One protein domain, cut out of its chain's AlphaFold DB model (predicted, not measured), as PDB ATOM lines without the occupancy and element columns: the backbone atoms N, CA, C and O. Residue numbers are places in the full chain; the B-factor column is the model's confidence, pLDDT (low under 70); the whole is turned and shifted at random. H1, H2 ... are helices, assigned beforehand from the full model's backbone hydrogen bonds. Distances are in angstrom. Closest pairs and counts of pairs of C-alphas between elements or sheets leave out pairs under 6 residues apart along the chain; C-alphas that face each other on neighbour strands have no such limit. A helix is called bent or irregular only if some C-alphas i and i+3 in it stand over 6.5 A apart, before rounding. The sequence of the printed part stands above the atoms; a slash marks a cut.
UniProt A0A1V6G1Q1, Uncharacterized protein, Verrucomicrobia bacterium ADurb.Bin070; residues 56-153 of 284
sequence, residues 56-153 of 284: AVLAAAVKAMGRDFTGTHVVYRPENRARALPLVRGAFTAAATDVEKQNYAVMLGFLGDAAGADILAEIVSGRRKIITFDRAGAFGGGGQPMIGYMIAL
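Overview. This is residues 56 to 153 of the 284 residues of an uncharacterized protein of Verrucomicrobia bacterium ADurb.Bin070 (UniProt A0A1V6G1Q1). One helix, H4, runs through the middle of a rounded all-helix body, with H1 and H3 packed on one side of it and H5 and H6 on the other. Short H2 packs on H1, and a long loop, residues 126 to 144, runs round the outside from H5 to H6. The printed part has 98 residues with six named helices, H1 to H6, and no named strand. It is compact, with a radius of gyration of the C-alphas of 12.3 A and spans of 37 by 26 by 25 A.

Arrangement. H1, residues 56 to 68, touches H2, residues 72 to 75, closest at the C-alphas of Met 65 and Thr 72, 6.3 A. H1 touches H3, residues 81 to 93, at a steep tilt of 51 degrees, the same way; the closest C-alphas, Val 62 and Val 88, are 6.1 A apart. H4, residues 98 to 111, is the hub, touching four helices. H3 and H4 form a helical hairpin, opposite ways at a shallow tilt of 25 degrees, closest at the C-alphas of Phe 92 and Tyr 104, 5.4 A. H1 touches H4 with residues 65 to 68 alone, at a steep tilt of 59 degrees; the closest C-alphas, Gly 66 and Glu 100, are 4.5 A apart. H5, residues 117 to 125, touches H4 about perpendicular, at 77 degrees, closest at the C-alphas of Ala 105 and Leu 120, 6.8 A. H6, residues 145 to 153, touches H4, closest at the C-alphas of Gly 109 and Ala 152, 4.2 A. H5 and H6 form a helical hairpin at 42 degrees, closest at the C-alphas of Leu 120 and Leu 153, 5.7 A. Every O i to N i+4 pair is within hydrogen-bond range in H4, H5 and H6, against 6 of 9 in H1 and 7 of 9 in H3; H2 is too short for one.

Along the chain. H1 begins at C-alpha 56 (7.639, 86.890, 95.302) and is 19.0 A long from first to last C-alpha; H3 is 18.5 A and H4 19.8 A. H3 is irregular, but only just: C-alphas 83 and 86 are 6.6 A apart. H6 ends at C-alpha 153 (6.682, 59.244, 102.969).

Size, cuts and confidence. The C-alphas farthest apart, of Ala 56 and Gly 126, are 37.4 A apart. The printed part has no cut; the link from H5 to H6 is long and the others are tight. Residues 135 to 144 are under 70 in pLDDT.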
ATOM      1  N   ALA A  56       6.239  86.622  94.989       92.12
ATOM      2  CA  ALA A  56       7.639  86.890  95.302       92.12
ATOM      3  C   ALA A  56       8.046  86.306  96.665       92.12
ATOM      4  O   ALA A  56       9.094  85.663  96.777       92.12
ATOM      5  N   VAL A  57       7.204  86.475  97.693       92.44
ATOM      6  CA  VAL A  57       7.456  85.912  99.029       92.44
ATOM      7  C   VAL A  57       7.357  84.391  98.999       92.44
ATOM      8  O   VAL A  57       8.199  83.717  99.594       92.44
ATOM      9  N   LEU A  58       6.393  83.833  98.260       94.56
ATOM     10  CA  LEU A  58       6.274  82.387  98.093       94.56
ATOM     11  C   LEU A  58       7.505  81.790  97.394       94.56
ATOM     12  O   LEU A  58       8.072  80.816  97.888       94.56
ATOM     13  N   ALA A  59       7.966  82.384  96.292       94.44
ATOM     14  CA  ALA A  59       9.153  81.926  95.570       94.44
ATOM     15  C   ALA A  59      10.421  82.005  96.437       94.44
ATOM     16  O   ALA A  59      11.215  81.060  96.476       94.44
ATOM     17  N   ALA A  60      10.594  83.097  97.189       93.88
ATOM     18  CA  ALA A  60      11.698  83.242  98.133       93.88
ATOM     19  C   ALA A  60      11.641  82.186  99.252       93.88
ATOM     20  O   ALA A  60      12.669  81.599  99.597       93.88
ATOM     21  N   ALA A  61      10.447  81.897  99.778       93.38
ATOM     22  CA  ALA A  61      10.239  80.864 100.788       93.38
ATOM     23  C   ALA A  61      10.561  79.458 100.256       93.38
ATOM     24  O   ALA A  61      11.242  78.695 100.942       93.38
ATOM     25  N   VAL A  62      10.148  79.139  99.023       95.44
ATOM     26  CA  VAL A  62      10.492  77.872  98.358       95.44
ATOM     27  C   VAL A  62      12.001  77.732  98.189       95.44
ATOM     28  O   VAL A  62      12.547  76.669  98.453       95.44
ATOM     29  N   LYS A  63      12.715  78.795  97.821       94.12
ATOM     30  CA  LYS A  63      14.179  78.735  97.725       94.12
ATOM     31  C   LYS A  63      14.844  78.543  99.093       94.12
ATOM     32  O   LYS A  63      15.812  77.797  99.215       94.12
ATOM     33  N   ALA A  64      14.351  79.229 100.124       91.38
ATOM     34  CA  ALA A  64      14.941  79.180 101.459       91.38
ATOM     35  C   ALA A  64      14.799  77.795 102.111       91.38
ATOM     36  O   ALA A  64      15.772  77.287 102.669       91.38
ATOM     37  N   MET A  65      13.630  77.158 101.978       89.25
ATOM     38  CA  MET A  65      13.320  75.898 102.666       89.25
ATOM     39  C   MET A  65      14.191  74.717 102.229       89.25
ATOM     40  O   MET A  65      14.347  73.780 103.010       89.25
ATOM     41  N   GLY A  66      14.787  74.757 101.031       88.94
ATOM     42  CA  GLY A  66      15.743  73.742 100.584       88.94
ATOM     43  C   GLY A  66      16.981  73.643 101.480       88.94
ATOM     44  O   GLY A  66      17.559  72.568 101.606       88.94
ATOM     45  N   ARG A  67      17.367  74.724 102.168       86.81
ATOM     46  CA  ARG A  67      18.572  74.753 103.013       86.81
ATOM     47  C   ARG A  67      18.304  74.282 104.442       86.81
ATOM     48  O   ARG A  67      19.024  73.428 104.947       86.81
ATOM     49  N   ASP A  68      17.272  74.835 105.072       84.12
ATOM     50  CA  ASP A  68      17.067  74.759 106.528       84.12
ATOM     51  C   ASP A  68      15.581  74.726 106.943       84.12
ATOM     52  O   ASP A  68      15.245  74.938 108.106       84.12
ATOM     53  N   PHE A  69      14.662  74.466 106.002       88.06
ATOM     54  CA  PHE A  69      13.205  74.558 106.198       88.06
ATOM     55  C   PHE A  69      12.663  75.950 106.582       88.06
ATOM     56  O   PHE A  69      11.477  76.082 106.923       88.06
ATOM     57  N   THR A  70      13.460  77.012 106.461       87.06
ATOM     58  CA  THR A  70      12.966  78.390 106.574       87.06
ATOM     59  C   THR A  70      11.939  78.675 105.480       87.06
ATOM     60  O   THR A  70      12.141  78.341 104.320       87.06
ATOM     61  N   GLY A  71      10.818  79.305 105.840       87.25
ATOM     62  CA  GLY A  71       9.746  79.639 104.889       87.25
ATOM     63  C   GLY A  71       8.644  78.580 104.757       87.25
ATOM     64  O   GLY A  71       7.631  78.828 104.108       87.25
ATOM     65  N   THR A  72       8.752  77.441 105.446       88.81
ATOM     66  CA  THR A  72       7.684  76.419 105.497       88.81
ATOM     67  C   THR A  72       6.330  76.972 105.959       88.81
ATOM     68  O   THR A  72       5.292  76.590 105.425       88.81
ATOM     69  N   HIS A  73       6.327  77.934 106.884       86.25
ATOM     70  CA  HIS A  73       5.125  78.641 107.347       86.25
ATOM     71  C   HIS A  73       4.462  79.540 106.284       86.25
ATOM     72  O   HIS A  73       3.333  79.975 106.490       86.25
ATOM     73  N   VAL A  74       5.150  79.864 105.185       91.06
ATOM     74  CA  VAL A  74       4.570  80.529 104.006       91.06
ATOM     75  C   VAL A  74       4.028  79.472 103.048       91.06
ATOM     76  O   VAL A  74       2.909  79.593 102.562       91.06
ATOM     77  N   VAL A  75       4.805  78.412 102.816       91.62
ATOM     78  CA  VAL A  75       4.513  77.361 101.828       91.62
ATOM     79  C   VAL A  75       3.312  76.494 102.207       91.62
ATOM     80  O   VAL A  75       2.487  76.188 101.350       91.62
ATOM     81  N   TYR A  76       3.174  76.117 103.481       90.31
ATOM     82  CA  TYR A  76       2.086  75.241 103.943       90.31
ATOM     83  C   TYR A  76       0.782  75.960 104.271       90.31
ATOM     84  O   TYR A  76      -0.175  75.313 104.701       90.31
ATOM     85  N   ARG A  77       0.720  77.278 104.070       90.25
ATOM     86  CA  ARG A  77      -0.529  78.022 104.211       90.25
ATOM     87  C   ARG A  77      -1.581  77.467 103.251       90.25
ATOM     88  O   ARG A  77      -1.232  77.201 102.096       90.25
ATOM     89  N   PRO A  78      -2.842  77.300 103.688       88.56
ATOM     90  CA  PRO A  78      -3.910  76.815 102.819       88.56
ATOM     91  C   PRO A  78      -3.990  77.581 101.492       88.56
ATOM     92  O   PRO A  78      -4.120  76.963 100.438       88.56
ATOM     93  N   GLU A  79      -3.796  78.900 101.534       89.88
ATOM     94  CA  GLU A  79      -3.889  79.801 100.378       89.88
ATOM     95  C   GLU A  79      -2.733  79.617  99.379       89.88
ATOM     96  O   GLU A  79      -2.887  79.853  98.181       89.88
ATOM     97  N   ASN A  80      -1.570  79.167  99.858       92.81
ATOM     98  CA  ASN A  80      -0.367  79.002  99.042       92.81
ATOM     99  C   ASN A  80      -0.143  77.560  98.592       92.81
ATOM    100  O   ASN A  80       0.581  77.341  97.625       92.81
ATOM    101  N   ARG A  81      -0.756  76.571  99.254       90.06
ATOM    102  CA  ARG A  81      -0.448  75.143  99.072       90.06
ATOM    103  C   ARG A  81      -0.463  74.705  97.604       90.06
ATOM    104  O   ARG A  81       0.480  74.060  97.148       90.06
ATOM    105  N   ALA A  82      -1.509  75.075  96.864       92.12
ATOM    106  CA  ALA A  82      -1.661  74.706  95.455       92.12
ATOM    107  C   ALA A  82      -0.618  75.386  94.550       92.12
ATOM    108  O   ALA A  82      -0.050  74.742  93.672       92.12
ATOM    109  N   ARG A  83      -0.323  76.669  94.802       94.56
ATOM    110  CA  ARG A  83       0.678  77.464  94.065       94.56
ATOM    111  C   ARG A  83       2.110  77.032  94.382       94.56
ATOM    112  O   ARG A  83       2.977  77.072  93.516       94.56
ATOM    113  N   ALA A  84       2.358  76.590  95.612       95.31
ATOM    114  CA  ALA A  84       3.675  76.171  96.067       95.31
ATOM    115  C   ALA A  84       4.111  74.847  95.437       95.31
ATOM    116  O   ALA A  84       5.287  74.681  95.130       95.31
ATOM    117  N   LEU A  85       3.184  73.908  95.226       95.94
ATOM    118  CA  LEU A  85       3.506  72.570  94.729       95.94
ATOM    119  C   LEU A  85       4.353  72.558  93.435       95.94
ATOM    120  O   LEU A  85       5.412  71.923  93.449       95.94
ATOM    121  N   PRO A  86       3.978  73.250  92.337       97.06
ATOM    122  CA  PRO A  86       4.809  73.285  91.133       97.06
ATOM    123  C   PRO A  86       6.176  73.946  91.367       97.06
ATOM    124  O   PRO A  86       7.172  73.489  90.808       97.06
ATOM    125  N   LEU A  87       6.256  74.963  92.233       97.69
ATOM    126  CA  LEU A  87       7.516  75.634  92.570       97.69
ATOM    127  C   LEU A  87       8.461  74.707  93.342       97.69
ATOM    128  O   LEU A  87       9.646  74.629  93.023       97.69
ATOM    129  N   VAL A  88       7.939  73.965  94.323       97.56
ATOM    130  CA  VAL A  88       8.723  73.002  95.108       97.56
ATOM    131  C   VAL A  88       9.179  71.836  94.229       97.56
ATOM    132  O   VAL A  88      10.323  71.406  94.353       97.56
ATOM    133  N   ARG A  89       8.343  71.352  93.297       97.88
ATOM    134  CA  ARG A  89       8.758  70.341  92.305       97.88
ATOM    135  C   ARG A  89       9.897  70.856  91.423       97.88
ATOM    136  O   ARG A  89      10.895  70.162  91.263       97.88
ATOM    137  N   GLY A  90       9.778  72.076  90.896       97.94
ATOM    138  CA  GLY A  90      10.840  72.700  90.102       97.94
ATOM    139  C   GLY A  90      12.144  72.838  90.890       97.94
ATOM    140  O   GLY A  90      13.209  72.472  90.395       97.94
ATOM    141  N   ALA A  91      12.060  73.281  92.146       97.56
ATOM    142  CA  ALA A  91      13.214  73.404  93.032       97.56
ATOM    143  C   ALA A  91      13.835  72.042  93.398       97.56
ATOM    144  O   ALA A  91      15.054  71.934  93.476       97.56
ATOM    145  N   PHE A  92      13.024  70.992  93.559       98.06
ATOM    146  CA  PHE A  92      13.498  69.621  93.759       98.06
ATOM    147  C   PHE A  92      14.304  69.111  92.559       98.06
ATOM    148  O   PHE A  92      15.368  68.517  92.741       98.06
ATOM    149  N   THR A  93      13.826  69.359  91.337       97.56
ATOM    150  CA  THR A  93      14.534  68.983  90.103       97.56
ATOM    151  C   THR A  93      15.821  69.787  89.916       97.56
ATOM    152  O   THR A  93      16.824  69.228  89.482       97.56
ATOM    153  N   ALA A  94      15.805  71.075  90.264       97.19
ATOM    154  CA  ALA A  94      16.946  71.981  90.131       97.19
ATOM    155  C   ALA A  94      17.922  71.958  91.326       97.19
ATOM    156  O   ALA A  94      18.885  72.723  91.331       97.19
ATOM    157  N   ALA A  95      17.669  71.131  92.347       96.88
ATOM    158  CA  ALA A  95      18.483  71.069  93.557       96.88
ATOM    159  C   ALA A  95      19.947  70.743  93.222       96.88
ATOM    160  O   ALA A  95      20.231  69.739  92.566       96.88
ATOM    161  N   ALA A  96      20.874  71.578  93.694       94.19
ATOM    162  CA  ALA A  96      22.299  71.451  93.389       94.19
ATOM    163  C   ALA A  96      23.014  70.498  94.353       94.19
ATOM    164  O   ALA A  96      24.074  69.961  94.034       94.19
ATOM    165  N   THR A  97      22.445  70.292  95.542       94.88
ATOM    166  CA  THR A  97      23.035  69.464  96.597       94.88
ATOM    167  C   THR A  97      22.092  68.356  97.056       94.88
ATOM    168  O   THR A  97      20.866  68.479  97.008       94.88
ATOM    169  N   ASP A  98      22.664  67.276  97.592       93.50
ATOM    170  CA  ASP A  98      21.882  66.190  98.189       93.50
ATOM    171  C   ASP A  98      21.062  66.631  99.409       93.50
ATOM    172  O   ASP A  98      20.002  66.059  99.670       93.50
ATOM    173  N   VAL A  99      21.529  67.645 100.147       92.62
ATOM    174  CA  VAL A  99      20.795  68.234 101.281       92.62
ATOM    175  C   VAL A  99      19.533  68.928 100.788       92.62
ATOM    176  O   VAL A  99      18.451  68.649 101.301       92.62
ATOM    177  N   GLU A 100      19.645  69.773  99.762       94.38
ATOM    178  CA  GLU A 100      18.485  70.433  99.155       94.38
ATOM    179  C   GLU A 100      17.498  69.413  98.605       94.38
ATOM    180  O   GLU A 100      16.303  69.490  98.885       94.38
ATOM    181  N   LYS A 101      17.996  68.407  97.880       96.25
ATOM    182  CA  LYS A 101      17.155  67.361  97.299       96.25
ATOM    183  C   LYS A 101      16.416  66.558  98.374       96.25
ATOM    184  O   LYS A 101      15.217  66.314  98.238       96.25
ATOM    185  N   GLN A 102      17.092  66.204  99.469       95.06
ATOM    186  CA  GLN A 102      16.480  65.576 100.647       95.06
ATOM    187  C   GLN A 102      15.405  66.475 101.268       95.06
ATOM    188  O   GLN A 102      14.299  66.015 101.555       95.06
ATOM    189  N   ASN A 103      15.717  67.752 101.470       93.94
ATOM    190  CA  ASN A 103      14.817  68.697 102.115       93.94
ATOM    191  C   ASN A 103      13.562  68.925 101.270       93.94
ATOM    192  O   ASN A 103      12.452  68.805 101.787       93.94
ATOM    193  N   TYR A 104      13.700  69.147  99.965       96.69
ATOM    194  CA  TYR A 104      12.554  69.260  99.068       96.69
ATOM    195  C   TYR A 104      11.732  67.969  98.990       96.69
ATOM    196  O   TYR A 104      10.506  68.056  98.979       96.69
ATOM    197  N   ALA A 105      12.353  66.782  99.025       96.88
ATOM    198  CA  ALA A 105      11.621  65.511  99.058       96.88
ATOM    199  C   ALA A 105      10.683  65.412 100.273       96.88
ATOM    200  O   ALA A 105       9.512  65.063 100.123       96.88
ATOM    201  N   VAL A 106      11.162  65.781 101.468       94.81
ATOM    202  CA  VAL A 106      10.331  65.822 102.688       94.81
ATOM    203  C   VAL A 106       9.147  66.766 102.503       94.81
ATOM    204  O   VAL A 106       8.022  66.453 102.890       94.81
ATOM    205  N   MET A 107       9.394  67.924 101.897       93.88
ATOM    206  CA  MET A 107       8.390  68.970 101.769       93.88
ATOM    207  C   MET A 107       7.313  68.616 100.742       93.88
ATOM    208  O   MET A 107       6.123  68.800 101.002       93.88
ATOM    209  N   LEU A 108       7.716  68.015  99.620       96.94
ATOM    210  CA  LEU A 108       6.812  67.392  98.655       96.94
ATOM    211  C   LEU A 108       5.946  66.324  99.329       96.94
ATOM    212  O   LEU A 108       4.725  66.355  99.186       96.94
ATOM    213  N   GLY A 109       6.537  65.470 100.172       96.44
ATOM    214  CA  GLY A 109       5.785  64.480 100.941       96.44
ATOM    215  C   GLY A 109       4.700  65.097 101.828       96.44
ATOM    216  O   GLY A 109       3.546  64.675 101.785       96.44
ATOM    217  N   PHE A 110       4.995  66.169 102.568       94.56
ATOM    218  CA  PHE A 110       3.971  66.879 103.353       94.56
ATOM    219  C   PHE A 110       2.893  67.556 102.492       94.56
ATOM    220  O   PHE A 110       1.722  67.630 102.906       94.56
ATOM    221  N   LEU A 111       3.254  68.010 101.288       94.38
ATOM    222  CA  LEU A 111       2.308  68.514 100.291       94.38
ATOM    223  C   LEU A 111       1.425  67.409  99.686       94.38
ATOM    224  O   LEU A 111       0.347  67.734  99.190       94.38
ATOM    225  N   GLY A 112       1.784  66.135  99.860       95.25
ATOM    226  CA  GLY A 112       1.063  64.977  99.320       95.25
ATOM    227  C   GLY A 112       1.578  64.534  97.952       95.25
ATOM    228  O   GLY A 112       0.851  63.908  97.190       95.25
ATOM    229  N   ASP A 113       2.811  64.904  97.618       97.38
ATOM    230  CA  ASP A 113       3.418  64.693  96.314       97.38
ATOM    231  C   ASP A 113       4.475  63.589  96.336       97.38
ATOM    232  O   ASP A 113       5.313  63.531  97.237       97.38
ATOM    233  N   ALA A 114       4.458  62.728  95.321       97.69
ATOM    234  CA  ALA A 114       5.310  61.547  95.262       97.69
ATOM    235  C   ALA A 114       6.677  61.757  94.589       97.69
ATOM    236  O   ALA A 114       7.475  60.822  94.587       97.69
ATOM    237  N   ALA A 115       7.006  62.939  94.050       97.69
ATOM    238  CA  ALA A 115       8.243  63.121  93.277       97.69
ATOM    239  C   ALA A 115       9.531  62.855  94.086       97.69
ATOM    240  O   ALA A 115      10.554  62.485  93.517       97.69
ATOM    241  N   GLY A 116       9.481  63.002  95.415       96.75
ATOM    242  CA  GLY A 116      10.582  62.676  96.328       96.75
ATOM    243  C   GLY A 116      10.462  61.322  97.040       96.75
ATOM    244  O   GLY A 116      11.273  61.042  97.926       96.75
ATOM    245  N   ALA A 117       9.458  60.499  96.717       97.88
ATOM    246  CA  ALA A 117       9.105  59.315  97.504       97.88
ATOM    247  C   ALA A 117      10.245  58.293  97.609       97.88
ATOM    248  O   ALA A 117      10.461  57.753  98.692       97.88
ATOM    249  N   ASP A 118      11.016  58.078  96.541       97.75
ATOM    250  CA  ASP A 118      12.122  57.111  96.547       97.75
ATOM    251  C   ASP A 118      13.228  57.502  97.535       97.75
ATOM    252  O   ASP A 118      13.684  56.670  98.319       97.75
ATOM    253  N   ILE A 119      13.590  58.790  97.589       97.31
ATOM    254  CA  ILE A 119      14.573  59.309  98.554       97.31
ATOM    255  C   ILE A 119      14.076  59.087  99.985       97.31
ATOM    256  O   ILE A 119      14.831  58.645 100.855       97.31
ATOM    257  N   LEU A 120      12.797  59.371 100.238       97.88
ATOM    258  CA  LEU A 120      12.191  59.158 101.551       97.88
ATOM    259  C   LEU A 120      12.138  57.664 101.911       97.88
ATOM    260  O   LEU A 120      12.451  57.298 103.044       97.88
ATOM    261  N   ALA A 121      11.808  56.793 100.956       98.12
ATOM    262  CA  ALA A 121      11.776  55.344 101.131       98.12
ATOM    263  C   ALA A 121      13.168  54.775 101.441       98.12
ATOM    264  O   ALA A 121      13.315  53.931 102.329       98.12
ATOM    265  N   GLU A 122      14.216  55.253 100.769       97.50
ATOM    266  CA  GLU A 122      15.603  54.889 101.070       97.50
ATOM    267  C   GLU A 122      16.006  55.288 102.490       97.50
ATOM    268  O   GLU A 122      16.563  54.459 103.214       97.50
ATOM    269  N   ILE A 123      15.671  56.510 102.911       96.38
ATOM    270  CA  ILE A 123      15.952  57.001 104.266       96.38
ATOM    271  C   ILE A 123      15.230  56.152 105.316       96.38
ATOM    272  O   ILE A 123      15.865  55.635 106.235       96.38
ATOM    273  N   VAL A 124      13.920  55.945 105.159       96.25
ATOM    274  CA  VAL A 124      13.106  55.175 106.117       96.25
ATOM    275  C   VAL A 124      13.523  53.702 106.150       96.25
ATOM    276  O   VAL A 124      13.522  53.081 107.210       96.25
ATOM    277  N   SER A 125      13.944  53.133 105.017       95.56
ATOM    278  CA  SER A 125      14.439  51.749 104.961       95.56
ATOM    279  C   SER A 125      15.808  51.549 105.632       95.56
ATOM    280  O   SER A 125      16.190  50.402 105.906       95.56
ATOM    281  N   GLY A 126      16.530  52.646 105.896       93.81
ATOM    282  CA  GLY A 126      17.901  52.670 106.405       93.81
ATOM    283  C   GLY A 126      18.979  52.537 105.324       93.81
ATOM    284  O   GLY A 126      20.157  52.454 105.662       93.81
ATOM    285  N   ARG A 127      18.604  52.517 104.036       95.25
ATOM    286  CA  ARG A 127      19.548  52.445 102.902       95.25
ATOM    287  C   ARG A 127      20.283  53.762 102.664       95.25
ATOM    288  O   ARG A 127      21.408  53.750 102.177       95.25
ATOM    289  N   ARG A 128      19.674  54.885 103.050       94.19
ATOM    290  CA  ARG A 128      20.269  56.224 102.998       94.19
ATOM    291  C   ARG A 128      20.273  56.844 104.392       94.19
ATOM    292  O   ARG A 128      19.269  56.805 105.097       94.19
ATOM    293  N   LYS A 129      21.396  57.436 104.805       92.50
ATOM    294  CA  LYS A 129      21.461  58.207 106.056       92.50
ATOM    295  C   LYS A 129      20.874  59.602 105.844       92.50
ATOM    296  O   LYS A 129      21.044  60.185 104.776       92.50
ATOM    297  N   ILE A 130      20.227  60.144 106.877       90.38
ATOM    298  CA  ILE A 130      19.803  61.548 106.886       90.38
ATOM    299  C   ILE A 130      21.056  62.419 106.897       90.38
ATOM    300  O   ILE A 130      21.876  62.308 107.810       90.38
ATOM    301  N   ILE A 131      21.176  63.303 105.912       89.88
ATOM    302  CA  ILE A 131      22.228  64.317 105.904       89.88
ATOM    303  C   ILE A 131      21.828  65.395 106.908       89.88
ATOM    304  O   ILE A 131      20.701  65.897 106.864       89.88
ATOM    305  N   THR A 132      22.719  65.708 107.845       84.88
ATOM    306  CA  THR A 132      22.498  66.746 108.856       84.88
ATOM    307  C   THR A 132      22.605  68.128 108.229       84.88
ATOM    308  O   THR A 132      23.493  68.377 107.419       84.88
ATOM    309  N   PHE A 133      21.728  69.031 108.644       80.50
ATOM    310  CA  PHE A 133      21.701  70.423 108.214       80.50
ATOM    311  C   PHE A 133      21.208  71.285 109.374       80.50
ATOM    312  O   PHE A 133      20.612  70.761 110.324       80.50
ATOM    313  N   ASP A 134      21.474  72.587 109.305       74.69
ATOM    314  CA  ASP A 134      21.018  73.513 110.332       74.69
ATOM    315  C   ASP A 134      19.488  73.609 110.315       74.69
ATOM    316  O   ASP A 134      18.870  73.839 109.281       74.69
ATOM    317  N   ARG A 135      18.874  73.384 111.476       67.38
ATOM    318  CA  ARG A 135      17.422  73.496 111.680       67.38
ATOM    319  C   ARG A 135      17.062  74.713 112.520       67.38
ATOM    320  O   ARG A 135      15.897  74.858 112.896       67.38
ATOM    321  N   ALA A 136      18.034  75.555 112.865       58.53
ATOM    322  CA  ALA A 136      17.794  76.796 113.575       58.53
ATOM    323  C   ALA A 136      16.851  77.676 112.738       58.53
ATOM    324  O   ALA A 136      17.208  78.169 111.677       58.53
ATOM    325  N   GLY A 137      15.609  77.833 113.204       54.47
ATOM    326  CA  GLY A 137      14.553  78.564 112.490       54.47
ATOM    327  C   GLY A 137      13.452  77.688 111.884       54.47
ATOM    328  O   GLY A 137      12.377  78.203 111.576       54.47
ATOM    329  N   ALA A 138      13.644  76.367 111.800       55.81
ATOM    330  CA  ALA A 138      12.596  75.428 111.415       55.81
ATOM    331  C   ALA A 138      11.623  75.190 112.583       55.81
ATOM    332  O   ALA A 138      12.019  74.787 113.684       55.81
ATOM    333  N   PHE A 139      10.325  75.390 112.348       44.06
ATOM    334  CA  PHE A 139       9.296  74.992 113.309       44.06
ATOM    335  C   PHE A 139       9.382  73.470 113.542       44.06
ATOM    336  O   PHE A 139       9.333  72.695 112.590       44.06
ATOM    337  N   GLY A 140       9.544  73.029 114.797       49.22
ATOM    338  CA  GLY A 140       9.652  71.600 115.142       49.22
ATOM    339  C   GLY A 140      11.071  71.007 115.163       49.22
ATOM    340  O   GLY A 140      11.215  69.785 115.205       49.22
ATOM    341  N   GLY A 141      12.126  71.833 115.188       43.19
ATOM    342  CA  GLY A 141      13.537  71.399 115.193       43.19
ATOM    343  C   GLY A 141      14.005  70.497 116.355       43.19
ATOM    344  O   GLY A 141      15.141  70.038 116.323       43.19
ATOM    345  N   GLY A 142      13.159  70.207 117.352       44.50
ATOM    346  CA  GLY A 142      13.502  69.405 118.539       44.50
ATOM    347  C   GLY A 142      13.112  67.917 118.506       44.50
ATOM    348  O   GLY A 142      13.209  67.253 119.534       44.50
ATOM    349  N   GLY A 143      12.619  67.383 117.384       54.22
ATOM    350  CA  GLY A 143      12.101  66.006 117.307       54.22
ATOM    351  C   GLY A 143      13.065  64.966 116.725       54.22
ATOM    352  O   GLY A 143      14.027  65.306 116.039       54.22
ATOM    353  N   GLN A 144      12.735  63.680 116.925       63.56
ATOM    354  CA  GLN A 144      13.328  62.542 116.211       63.56
ATOM    355  C   GLN A 144      13.102  62.712 114.699       63.56
ATOM    356  O   GLN A 144      11.975  62.505 114.238       63.56
ATOM    357  N   PRO A 145      14.135  63.067 113.908       76.00
ATOM    358  CA  PRO A 145      13.966  63.434 112.505       76.00
ATOM    359  C   PRO A 145      13.196  62.387 111.710       76.00
ATOM    360  O   PRO A 145      12.330  62.734 110.914       76.00
ATOM    361  N   MET A 146      13.480  61.113 111.991       89.62
ATOM    362  CA  MET A 146      12.940  59.963 111.281       89.62
ATOM    363  C   MET A 146      11.409  59.923 111.240       89.62
ATOM    364  O   MET A 146      10.847  59.558 110.214       89.62
ATOM    365  N   ILE A 147      10.726  60.361 112.302       89.44
ATOM    366  CA  ILE A 147       9.255  60.399 112.332       89.44
ATOM    367  C   ILE A 147       8.722  61.345 111.249       89.44
ATOM    368  O   ILE A 147       7.774  61.005 110.547       89.44
ATOM    369  N   GLY A 148       9.361  62.503 111.059       89.69
ATOM    370  CA  GLY A 148       8.998  63.443 109.997       89.69
ATOM    371  C   GLY A 148       9.169  62.843 108.600       89.69
ATOM    372  O   GLY A 148       8.288  63.010 107.762       89.69
ATOM    373  N   TYR A 149      10.248  62.085 108.368       94.25
ATOM    374  CA  TYR A 149      10.476  61.378 107.100       94.25
ATOM    375  C   TYR A 149       9.445  60.272 106.861       94.25
ATOM    376  O   TYR A 149       8.931  60.160 105.752       94.25
ATOM    377  N   MET A 150       9.099  59.492 107.893       95.88
ATOM    378  CA  MET A 150       8.046  58.474 107.806       95.88
ATOM    379  C   MET A 150       6.699  59.103 107.439       95.88
ATOM    380  O   MET A 150       6.045  58.641 106.510       95.88
ATOM    381  N   ILE A 151       6.300  60.180 108.125       94.56
ATOM    382  CA  ILE A 151       5.031  60.871 107.851       94.56
ATOM    383  C   ILE A 151       5.034  61.459 106.438       94.56
ATOM    384  O   ILE A 151       4.065  61.265 105.708       94.56
ATOM    385  N   ALA A 152       6.110  62.142 106.033       96.00
ATOM    386  CA  ALA A 152       6.240  62.674 104.680       96.00
ATOM    387  C   ALA A 152       6.105  61.560 103.633       96.00
ATOM    388  O   ALA A 152       5.341  61.722 102.687       96.00
ATOM    389  N   LEU A 153       6.766  60.414 103.843       98.06
ATOM    390  CA  LEU A 153       6.682  59.244 102.969       98.06
ATOM    391  C   LEU A 153       5.254  58.695 102.891       98.06
ATOM    392  O   LEU A 153       4.744  58.502 101.793       98.06
TER     393      LEU A 153